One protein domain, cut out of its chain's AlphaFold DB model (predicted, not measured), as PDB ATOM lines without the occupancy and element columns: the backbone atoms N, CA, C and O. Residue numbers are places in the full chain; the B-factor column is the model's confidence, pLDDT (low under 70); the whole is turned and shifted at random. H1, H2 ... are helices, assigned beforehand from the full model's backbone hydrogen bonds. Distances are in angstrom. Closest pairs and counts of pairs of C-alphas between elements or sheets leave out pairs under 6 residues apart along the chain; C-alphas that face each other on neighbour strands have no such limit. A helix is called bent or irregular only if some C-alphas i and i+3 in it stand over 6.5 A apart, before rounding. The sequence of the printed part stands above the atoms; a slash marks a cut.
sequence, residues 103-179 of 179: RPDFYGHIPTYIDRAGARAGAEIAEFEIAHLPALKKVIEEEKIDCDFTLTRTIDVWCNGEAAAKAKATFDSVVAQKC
ATOM      1  N   ARG A 103      91.594  49.786   6.435       91.38
ATOM      2  CA  ARG A 103      91.379  50.941   5.572       91.38
ATOM      3  C   ARG A 103      92.699  51.693   5.368       91.38
ATOM      4  O   ARG A 103      93.295  52.067   6.372       91.38
ATOM      5  N   PRO A 104      93.114  51.951   4.116       90.56
ATOM      6  CA  PRO A 104      94.263  52.801   3.847       90.56
ATOM      7  C   PRO A 104      93.979  54.262   4.209       90.56
ATOM      8  O   PRO A 104      92.870  54.774   4.005       90.56
ATOM      9  N   ASP A 105      94.999  54.928   4.726       89.25
ATOM     10  CA  ASP A 105      95.045  56.362   4.921       89.25
ATOM     11  C   ASP A 105      95.625  57.064   3.688       89.25
ATOM     12  O   ASP A 105      96.629  56.665   3.102       89.25
ATOM     13  N   PHE A 106      94.976  58.160   3.305       85.25
ATOM     14  CA  PHE A 106      95.365  58.974   2.160       85.25
ATOM     15  C   PHE A 106      95.637  60.436   2.514       85.25
ATOM     16  O   PHE A 106      96.047  61.205   1.644       85.25
ATOM     17  N   TYR A 107      95.369  60.854   3.752       88.00
ATOM     18  CA  TYR A 107      95.390  62.277   4.101       88.00
ATOM     19  C   TYR A 107      95.606  62.598   5.578       88.00
ATOM     20  O   TYR A 107      95.952  63.740   5.876       88.00
ATOM     21  N   GLY A 108      95.405  61.655   6.500       87.12
ATOM     22  CA  GLY A 108      95.530  61.890   7.937       87.12
ATOM     23  C   GLY A 108      96.988  61.964   8.389       87.12
ATOM     24  O   GLY A 108      97.475  63.017   8.795       87.12
ATOM     25  N   HIS A 109      97.689  60.840   8.303       90.81
ATOM     26  CA  HIS A 109      99.090  60.652   8.668       90.81
ATOM     27  C   HIS A 109     100.051  60.821   7.492       90.81
ATOM     28  O   HIS A 109     101.213  61.153   7.722       90.81
ATOM     29  N   ILE A 110      99.579  60.665   6.251       91.62
ATOM     30  CA  ILE A 110     100.409  60.854   5.054       91.62
ATOM     31  C   ILE A 110     101.202  62.179   5.046       91.62
ATOM     32  O   ILE A 110     102.401  62.117   4.765       91.62
ATOM     33  N   PRO A 111     100.640  63.348   5.426       92.75
ATOM     34  CA  PRO A 111     101.410  64.592   5.509       92.75
ATOM     35  C   PRO A 111     102.655  64.478   6.395       92.75
ATOM     36  O   PRO A 111     103.724  64.929   6.007       92.75
ATOM     37  N   THR A 112     102.556  63.790   7.535       93.81
ATOM     38  CA  THR A 112     103.690  63.576   8.445       93.81
ATOM     39  C   THR A 112     104.813  62.787   7.775       93.81
ATOM     40  O   THR A 112     105.989  63.039   8.033       93.81
ATOM     41  N   TYR A 113     104.484  61.815   6.926       93.44
ATOM     42  CA  TYR A 113     105.491  61.048   6.197       93.44
ATOM     43  C   TYR A 113     106.103  61.853   5.051       93.44
ATOM     44  O   TYR A 113     107.314  61.785   4.843       93.44
ATOM     45  N   ILE A 114     105.290  62.668   4.372       92.94
ATOM     46  CA  ILE A 114     105.763  63.615   3.356       92.94
ATOM     47  C   ILE A 114     106.742  64.618   3.974       92.94
ATOM     48  O   ILE A 114     107.826  64.816   3.433       92.94
ATOM     49  N   ASP A 115     106.416  65.195   5.129       94.94
ATOM     50  CA  ASP A 115     107.275  66.169   5.808       94.94
ATOM     51  C   ASP A 115     108.610  65.552   6.252       94.94
ATOM     52  O   ASP A 115     109.645  66.218   6.254       94.94
ATOM     53  N   ARG A 116     108.608  64.264   6.620       95.38
ATOM     54  CA  ARG A 116     109.806  63.556   7.100       95.38
ATOM     55  C   ARG A 116     110.702  63.039   5.978       95.38
ATOM     56  O   ARG A 116     111.912  62.980   6.176       95.38
ATOM     57  N   ALA A 117     110.128  62.609   4.855       95.06
ATOM     58  CA  ALA A 117     110.846  61.827   3.843       95.06
ATOM     59  C   ALA A 117     110.478  62.166   2.383       95.06
ATOM     60  O   ALA A 117     110.952  61.514   1.456       95.06
ATOM     61  N   GLY A 118     109.674  63.203   2.158       94.12
ATOM     62  CA  GLY A 118     109.273  63.676   0.836       94.12
ATOM     63  C   GLY A 118     108.011  63.008   0.280       94.12
ATOM     64  O   GLY A 118     107.524  61.989   0.772       94.12
ATOM     65  N   ALA A 119     107.477  63.603  -0.791       91.50
ATOM     66  CA  ALA A 119     106.191  63.221  -1.380       91.50
ATOM     67  C   ALA A 119     106.132  61.748  -1.815       91.50
ATOM     68  O   ALA A 119     105.126  61.077  -1.587       91.50
ATOM     69  N   ARG A 120     107.225  61.230  -2.391       92.44
ATOM     70  CA  ARG A 120     107.308  59.836  -2.839       92.44
ATOM     71  C   ARG A 120     107.225  58.847  -1.679       92.44
ATOM     72  O   ARG A 120     106.457  57.901  -1.775       92.44
ATOM     73  N   ALA A 121     107.913  59.097  -0.566       91.94
ATOM     74  CA  ALA A 121     107.835  58.233   0.613       91.94
ATOM     75  C   ALA A 121     106.418  58.203   1.215       91.94
ATOM     76  O   ALA A 121     105.918  57.145   1.596       91.94
ATOM     77  N   GLY A 122     105.728  59.350   1.249       92.88
ATOM     78  CA  GLY A 122     104.315  59.397   1.636       92.88
ATOM     79  C   GLY A 122     103.429  58.557   0.708       92.88
ATOM     80  O   GLY A 122     102.557  57.825   1.175       92.88
ATOM     81  N   ALA A 123     103.686  58.609  -0.600       92.56
ATOM     82  CA  ALA A 123     102.964  57.799  -1.573       92.56
ATOM     83  C   ALA A 123     103.280  56.298  -1.465       92.56
ATOM     84  O   ALA A 123     102.360  55.494  -1.585       92.56
ATOM     85  N   GLU A 124     104.521  55.908  -1.155       93.81
ATOM     86  CA  GLU A 124     104.897  54.507  -0.890       93.81
ATOM     87  C   GLU A 124     104.117  53.918   0.282       93.81
ATOM     88  O   GLU A 124     103.642  52.789   0.193       93.81
ATOM     89  N   ILE A 125     103.933  54.685   1.358       93.38
ATOM     90  CA  ILE A 125     103.143  54.239   2.512       93.38
ATOM     91  C   ILE A 125     101.671  54.076   2.123       93.38
ATOM     92  O   ILE A 125     101.078  53.044   2.427       93.38
ATOM     93  N   ALA A 126     101.094  55.036   1.397       92.94
ATOM     94  CA  ALA A 126      99.713  54.924   0.927       92.94
ATOM     95  C   ALA A 126      99.515  53.713  -0.008       92.94
ATOM     96  O   ALA A 126      98.538  52.976   0.119       92.94
ATOM     97  N   GLU A 127     100.443  53.475  -0.938       93.25
ATOM     98  CA  GLU A 127     100.429  52.313  -1.835       93.25
ATOM     99  C   GLU A 127     100.585  50.995  -1.068       93.25
ATOM    100  O   GLU A 127      99.857  50.037  -1.341       93.25
ATOM    101  N   PHE A 128     101.476  50.958  -0.074       93.31
ATOM    102  CA  PHE A 128     101.643  49.826   0.830       93.31
ATOM    103  C   PHE A 128     100.340  49.529   1.573       93.31
ATOM    104  O   PHE A 128      99.863  48.397   1.543       93.31
ATOM    105  N   GLU A 129      99.700  50.530   2.178       93.50
ATOM    106  CA  GLU A 129      98.417  50.359   2.866       93.50
ATOM    107  C   GLU A 129      97.296  49.898   1.919       93.50
ATOM    108  O   GLU A 129      96.530  48.999   2.272       93.50
ATOM    109  N   ILE A 130      97.227  50.428   0.687       92.75
ATOM    110  CA  ILE A 130      96.288  49.944  -0.341       92.75
ATOM    111  C   ILE A 130      96.526  48.460  -0.638       92.75
ATOM    112  O   ILE A 130      95.563  47.696  -0.737       92.75
ATOM    113  N   ALA A 131      97.785  48.040  -0.778       94.19
ATOM    114  CA  ALA A 131      98.144  46.670  -1.133       94.19
ATOM    115  C   ALA A 131      97.743  45.635  -0.063       94.19
ATOM    116  O   ALA A 131      97.542  44.464  -0.397       94.19
ATOM    117  N   HIS A 132      97.538  46.042   1.197       92.75
ATOM    118  CA  HIS A 132      97.093  45.132   2.263       92.75
ATOM    119  C   HIS A 132      95.681  44.599   2.052       92.75
ATOM    120  O   HIS A 132      95.412  43.452   2.401       92.75
ATOM    121  N   LEU A 133      94.775  45.401   1.485       93.56
ATOM    122  CA  LEU A 133      93.387  44.997   1.247       93.56
ATOM    123  C   LEU A 133      93.284  43.719   0.393       93.56
ATOM    124  O   LEU A 133      92.703  42.735   0.862       93.56
ATOM    125  N   PRO A 134      93.840  43.678  -0.835       94.75
ATOM    126  CA  PRO A 134      93.813  42.465  -1.643       94.75
ATOM    127  C   PRO A 134      94.688  41.349  -1.059       94.75
ATOM    128  O   PRO A 134      94.312  40.185  -1.180       94.75
ATOM    129  N   ALA A 135      95.812  41.672  -0.407       94.38
ATOM    130  CA  ALA A 135      96.683  40.666   0.203       94.38
ATOM    131  C   ALA A 135      95.973  39.899   1.329       94.38
ATOM    132  O   ALA A 135      95.972  38.668   1.329       94.38
ATOM    133  N   LEU A 136      95.302  40.607   2.244       94.75
ATOM    134  CA  LEU A 136      94.559  39.970   3.325       94.75
ATOM    135  C   LEU A 136      93.371  39.168   2.792       94.75
ATOM    136  O   LEU A 136      93.185  38.018   3.187       94.75
ATOM    137  N   LYS A 137      92.599  39.746   1.862       95.81
ATOM    138  CA  LYS A 137      91.488  39.042   1.210       95.81
ATOM    139  C   LYS A 137      91.955  37.709   0.621       95.81
ATOM    140  O   LYS A 137      91.315  36.687   0.849       95.81
ATOM    141  N   LYS A 138      93.081  37.720  -0.097       95.94
ATOM    142  CA  LYS A 138      93.667  36.522  -0.703       95.94
ATOM    143  C   LYS A 138      93.985  35.454   0.348       95.94
ATOM    144  O   LYS A 138      93.575  34.315   0.171       95.94
ATOM    145  N   VAL A 139      94.653  35.818   1.446       96.12
ATOM    146  CA  VAL A 139      94.980  34.867   2.528       96.12
ATOM    147  C   VAL A 139      93.715  34.277   3.157       96.12
ATOM    148  O   VAL A 139      93.639  33.067   3.347       96.12
ATOM    149  N   ILE A 140      92.706  35.108   3.439       96.50
ATOM    150  CA  ILE A 140      91.433  34.654   4.021       96.50
ATOM    151  C   ILE A 140      90.748  33.627   3.114       96.50
ATOM    152  O   ILE A 140      90.286  32.595   3.598       96.50
ATOM    153  N   GLU A 141      90.702  33.886   1.808       96.56
ATOM    154  CA  GLU A 141      90.050  33.003   0.838       96.56
ATOM    155  C   GLU A 141      90.833  31.712   0.587       96.56
ATOM    156  O   GLU A 141      90.238  30.634   0.536       96.56
ATOM    157  N   GLU A 142      92.157  31.800   0.447       96.50
ATOM    158  CA  GLU A 142      93.016  30.641   0.190       96.50
ATOM    159  C   GLU A 142      93.056  29.678   1.379       96.50
ATOM    160  O   GLU A 142      92.944  28.465   1.194       96.50
ATOM    161  N   GLU A 143      93.182  30.212   2.595       96.38
ATOM    162  CA  GLU A 143      93.253  29.418   3.827       96.38
ATOM    163  C   GLU A 143      91.868  29.125   4.426       96.38
ATOM    164  O   GLU A 143      91.767  28.402   5.418       96.38
ATOM    165  N   LYS A 144      90.794  29.653   3.817       97.12
ATOM    166  CA  LYS A 144      89.397  29.498   4.261       97.12
ATOM    167  C   LYS A 144      89.213  29.888   5.730       97.12
ATOM    168  O   LYS A 144      88.645  29.135   6.521       97.12
ATOM    169  N   ILE A 145      89.736  31.057   6.093       95.12
ATOM    170  CA  ILE A 145      89.701  31.560   7.468       95.12
ATOM    171  C   ILE A 145      88.277  32.002   7.805       95.12
ATOM    172  O   ILE A 145      87.755  32.941   7.206       95.12
ATOM    173  N   ASP A 146      87.680  31.344   8.796       93.75
ATOM    174  CA  ASP A 146      86.389  31.725   9.365       93.75
ATOM    175  C   ASP A 146      86.538  33.021  10.178       93.75
ATOM    176  O   ASP A 146      87.120  33.028  11.266       93.75
ATOM    177  N   CYS A 147      86.111  34.144   9.597       92.62
ATOM    178  CA  CYS A 147      86.189  35.469  10.207       92.62
ATOM    179  C   CYS A 147      85.148  36.433   9.619       92.62
ATOM    180  O   CYS A 147      84.643  36.230   8.516       92.62
ATOM    181  N   ASP A 148      84.902  37.542  10.319       92.69
ATOM    182  CA  ASP A 148      83.905  38.560   9.947       92.69
ATOM    183  C   ASP A 148      84.369  39.513   8.822       92.69
ATOM    184  O   ASP A 148      83.949  40.671   8.737       92.69
ATOM    185  N   PHE A 149      85.280  39.068   7.953       95.06
ATOM    186  CA  PHE A 149      85.829  39.924   6.907       95.06
ATOM    187  C   PHE A 149      84.764  40.302   5.873       95.06
ATOM    188  O   PHE A 149      84.215  39.455   5.172       95.06
ATOM    189  N   THR A 150      84.527  41.607   5.725       94.31
ATOM    190  CA  THR A 150      83.616  42.164   4.721       94.31
ATOM    191  C   THR A 150      84.327  43.236   3.906       94.31
ATOM    192  O   THR A 150      84.666  44.303   4.420       94.31
ATOM    193  N   LEU A 151      84.517  42.986   2.607       93.06
ATOM    194  CA  LEU A 151      85.041  44.000   1.693       93.06
ATOM    195  C   LEU A 151      83.942  45.012   1.355       93.06
ATOM    196  O   LEU A 151      82.962  44.682   0.689       93.06
ATOM    197  N   THR A 152      84.115  46.255   1.795       92.94
ATOM    198  CA  THR A 152      83.138  47.326   1.579       92.94
ATOM    199  C   THR A 152      83.812  48.672   1.321       92.94
ATOM    200  O   THR A 152      85.031  48.816   1.411       92.94
ATOM    201  N   ARG A 153      83.007  49.674   0.962       92.00
ATOM    202  CA  ARG A 153      83.453  51.055   0.777       92.00
ATOM    203  C   ARG A 153      83.338  51.816   2.089       92.00
ATOM    204  O   ARG A 153      82.401  51.615   2.852       92.00
ATOM    205  N   THR A 154      84.262  52.743   2.298       90.44
ATOM    206  CA  THR A 154      84.202  53.710   3.393       90.44
ATOM    207  C   THR A 154      84.155  55.121   2.812       90.44
ATOM    208  O   THR A 154      84.588  55.347   1.681       90.44
ATOM    209  N   ILE A 155      83.562  56.051   3.556       90.50
ATOM    210  CA  ILE A 155      83.418  57.456   3.174       90.50
ATOM    211  C   ILE A 155      83.795  58.277   4.398       90.50
ATOM    212  O   ILE A 155      83.295  57.997   5.486       90.50
ATOM    213  N   ASP A 156      84.617  59.302   4.199       90.06
ATOM    214  CA  ASP A 156      84.907  60.281   5.240       90.06
ATOM    215  C   ASP A 156      84.165  61.581   4.948       90.06
ATOM    216  O   ASP A 156      84.096  62.041   3.806       90.06
ATOM    217  N   VAL A 157      83.610  62.172   6.003       92.75
ATOM    218  CA  VAL A 157      82.870  63.432   5.947       92.75
ATOM    219  C   VAL A 157      83.624  64.457   6.779       92.75
ATOM    220  O   VAL A 157      83.876  64.245   7.963       92.75
ATOM    221  N   TRP A 158      83.975  65.579   6.159       93.69
ATOM    222  CA  TRP A 158      84.669  66.673   6.828       93.69
ATOM    223  C   TRP A 158      83.672  67.680   7.390       93.69
ATOM    224  O   TRP A 158      82.766  68.129   6.692       93.69
ATOM    225  N   CYS A 159      83.869  68.076   8.647       95.00
ATOM    226  CA  CYS A 159      82.964  68.993   9.342       95.00
ATOM    227  C   CYS A 159      83.104  70.463   8.903       95.00
ATOM    228  O   CYS A 159      82.310  71.299   9.327       95.00
ATOM    229  N   ASN A 160      84.117  70.805   8.101       97.19
ATOM    230  CA  ASN A 160      84.299  72.145   7.545       97.19
ATOM    231  C   ASN A 160      85.062  72.107   6.207       97.19
ATOM    232  O   ASN A 160      85.762  71.140   5.894       97.19
ATOM    233  N   GLY A 161      84.914  73.179   5.422       97.44
ATOM    234  CA  GLY A 161      85.494  73.285   4.080       97.44
ATOM    235  C   GLY A 161      87.022  73.385   4.057       97.44
ATOM    236  O   GLY A 161      87.640  72.894   3.119       97.44
ATOM    237  N   GLU A 162      87.640  73.962   5.089       96.50
ATOM    238  CA  GLU A 162      89.101  74.091   5.180       96.50
ATOM    239  C   GLU A 162      89.772  72.721   5.337       96.50
ATOM    240  O   GLU A 162      90.684  72.375   4.585       96.50
ATOM    241  N   ALA A 163      89.271  71.898   6.260       93.88
ATOM    242  CA  ALA A 163      89.751  70.539   6.472       93.88
ATOM    243  C   ALA A 163      89.538  69.671   5.222       93.88
ATOM    244  O   ALA A 163      90.443  68.935   4.825       93.88
ATOM    245  N   ALA A 164      88.388  69.818   4.552       94.94
ATOM    246  CA  ALA A 164      88.113  69.136   3.291       94.94
ATOM    247  C   ALA A 164      89.111  69.535   2.190       94.94
ATOM    248  O   ALA A 164      89.645  68.668   1.496       94.94
ATOM    249  N   ALA A 165      89.399  70.833   2.046       95.88
ATOM    250  CA  ALA A 165      90.357  71.335   1.066       95.88
ATOM    251  C   ALA A 165      91.779  70.830   1.350       95.88
ATOM    252  O   ALA A 165      92.464  70.387   0.429       95.88
ATOM    253  N   LYS A 166      92.201  70.823   2.622       93.88
ATOM    254  CA  LYS A 166      93.505  70.293   3.039       93.88
ATOM    255  C   LYS A 166      93.635  68.801   2.735       93.88
ATOM    256  O   LYS A 166      94.617  68.390   2.127       93.88
ATOM    257  N   ALA A 167      92.642  68.000   3.117       93.19
ATOM    258  CA  ALA A 167      92.644  66.565   2.853       93.19
ATOM    259  C   ALA A 167      92.673  66.262   1.350       93.19
ATOM    260  O   ALA A 167      93.432  65.400   0.907       93.19
ATOM    261  N   LYS A 168      91.900  67.018   0.558       93.81
ATOM    262  CA  LYS A 168      91.916  66.905  -0.900       93.81
ATOM    263  C   LYS A 168      93.288  67.246  -1.483       93.81
ATOM    264  O   LYS A 168      93.773  66.500  -2.323       93.81
ATOM    265  N   ALA A 169      93.920  68.332  -1.039       93.75
ATOM    266  CA  ALA A 169      95.240  68.723  -1.528       93.75
ATOM    267  C   ALA A 169      96.299  67.644  -1.243       93.75
ATOM    268  O   ALA A 169      97.083  67.306  -2.129       93.75
ATOM    269  N   THR A 170      96.280  67.049  -0.044       92.56
ATOM    270  CA  THR A 170      97.145  65.906   0.286       92.56
ATOM    271  C   THR A 170      96.875  64.723  -0.639       92.56
ATOM    272  O   THR A 170      97.808  64.180  -1.226       92.56
ATOM    273  N   PHE A 171      95.604  64.347  -0.806       92.31
ATOM    274  CA  PHE A 171      95.211  63.245  -1.682       92.31
ATOM    275  C   PHE A 171      95.691  63.463  -3.124       92.31
ATOM    276  O   PHE A 171      96.325  62.580  -3.701       92.31
ATOM    277  N   ASP A 172      95.443  64.646  -3.690       93.12
ATOM    278  CA  ASP A 172      95.859  64.999  -5.050       93.12
ATOM    279  C   ASP A 172      97.391  64.928  -5.194       93.12
ATOM    280  O   ASP A 172      97.896  64.390  -6.180       93.12
ATOM    281  N   SER A 173      98.135  65.407  -4.188       90.81
ATOM    282  CA  SER A 173      99.600  65.340  -4.164       90.81
ATOM    283  C   SER A 173     100.115  63.903  -4.180       90.81
ATOM    284  O   SER A 173     101.084  63.623  -4.879       90.81
ATOM    285  N   VAL A 174      99.492  63.000  -3.417       89.75
ATOM    286  CA  VAL A 174      99.859  61.575  -3.367       89.75
ATOM    287  C   VAL A 174      99.531  60.888  -4.687       89.75
ATOM    288  O   VAL A 174     100.362  60.166  -5.231       89.75
ATOM    289  N   VAL A 175      98.344  61.141  -5.247       90.25
ATOM    290  CA  VAL A 175      97.933  60.572  -6.539       90.25
ATOM    291  C   VAL A 175      98.864  61.018  -7.665       90.25
ATOM    292  O   VAL A 175      99.177  60.210  -8.537       90.25
ATOM    293  N   ALA A 176      99.359  62.257  -7.626       91.94
ATOM    294  CA  ALA A 176     100.325  62.765  -8.595       91.94
ATOM    295  C   ALA A 176     101.702  62.068  -8.534       91.94
ATOM    296  O   ALA A 176     102.478  62.204  -9.475       91.94
ATOM    297  N   GLN A 177     102.013  61.325  -7.462       87.94
ATOM    298  CA  GLN A 177     103.249  60.535  -7.348       87.94
ATOM    299  C   GLN A 177     103.145  59.131  -7.958       87.94
ATOM    300  O   GLN A 177     104.133  58.395  -7.921       87.94
ATOM    301  N   LYS A 178     101.969  58.721  -8.455       72.06
ATOM    302  CA  LYS A 178     101.798  57.402  -9.075       72.06
ATOM    303  C   LYS A 178     102.592  57.335 -10.382       72.06
ATOM    304  O   LYS A 178     102.394  58.174 -11.259       72.06
ATOM    305  N   CYS A 179     103.463  56.334 -10.494       49.25
ATOM    306  CA  CYS A 179     104.047  55.901 -11.765       49.25
ATOM    307  C   CYS A 179     103.116  54.915 -12.475       49.25
ATOM    308  O   CYS A 179     102.490  54.089 -11.772       49.25
TER     309      CYS A 179
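What this domain is: This is residues 103 to 179 of the 179 residues of the protein "DAO domain-containing protein" of Aspergillus oryzae (strain ATCC 42149 / RIB 40) (UniProt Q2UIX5). An open, loose frame is built on one long helix, H2, with H3 meeting its beginning at a corner and H1 packed on that same beginning. The long link of residues 144 to 160 folds back from the far end of H2 to the start of H3 and makes the remaining side of the frame, while the first printed residues, from Arg 103, reach into the opening. The printed part has 77 residues, with three named helices in the order H1, H2, H3 and no named strand, and its class is all helix. The whole is loose, with a radius of gyration of the C-alphas of 15.0 A, and its C-alphas span 43 by 29 by 20 A along the three main axes.

How they stand to each other: Begin with H2, residues 119 to 143, and look at its residues 119 to 126, with which alone it touches H1, residues 110 to 117, and H3, residues 161 to 175. The closest C-alphas of H1 and H2 are those of Ile 114 and Gly 122, 4.8 A apart. H1 and H2 run opposite ways at a steep tilt of 59 degrees. H3 touches H2 with residues 173 to 175 alone, and their closest C-alphas, those of Ala 123 and Val 174, are 5.2 A apart. The lines of H2 and H3 are about perpendicular, at 79 degrees. H1 and H3 are close but not clearly touching, with the C-alphas of Pro 111 and Thr 170 closest at 6.9 A; they run the same way at a steep tilt of 53 degrees. Along the backbones of H1 and H3 you will find each O i to N i+4 pair within hydrogen-bond range, and in H2 19 of 21.

Where its parts are: Find C-alpha 119 at (106.191, 63.221, -1.380); from there H2 runs 36.6 A to C-alpha 143 at (93.253, 29.418, 3.827). H2 is neither bent nor irregular, but only just: C-alphas 131 and 134 are 6.1 A apart. Go back to Ile 110 for H1, which has eight residues and measures 10.6 A from first to last C-alpha, ending at Ala 117. H3 begins at Gly 161 and runs 20.7 A to C-alpha 175 at (97.933, 60.572, -6.539).

The domain as a whole: The two C-alphas farthest apart are those of Glu 143 and Glu 162, at 44.9 A. The link from H1 to H2 is tight, with one residue between them, and the link from H2 to H3 is long, with 17 residues. The C-alphas of that long link, residues 144 to 160, lie 11 to 26 A from the mean of all C-alphas. The printed part has no cut and ends at Cys 179, the chain's last residue. In the B-factor column the mean pLDDT of the printed part is 92.3, and residue 179 alone is under 70.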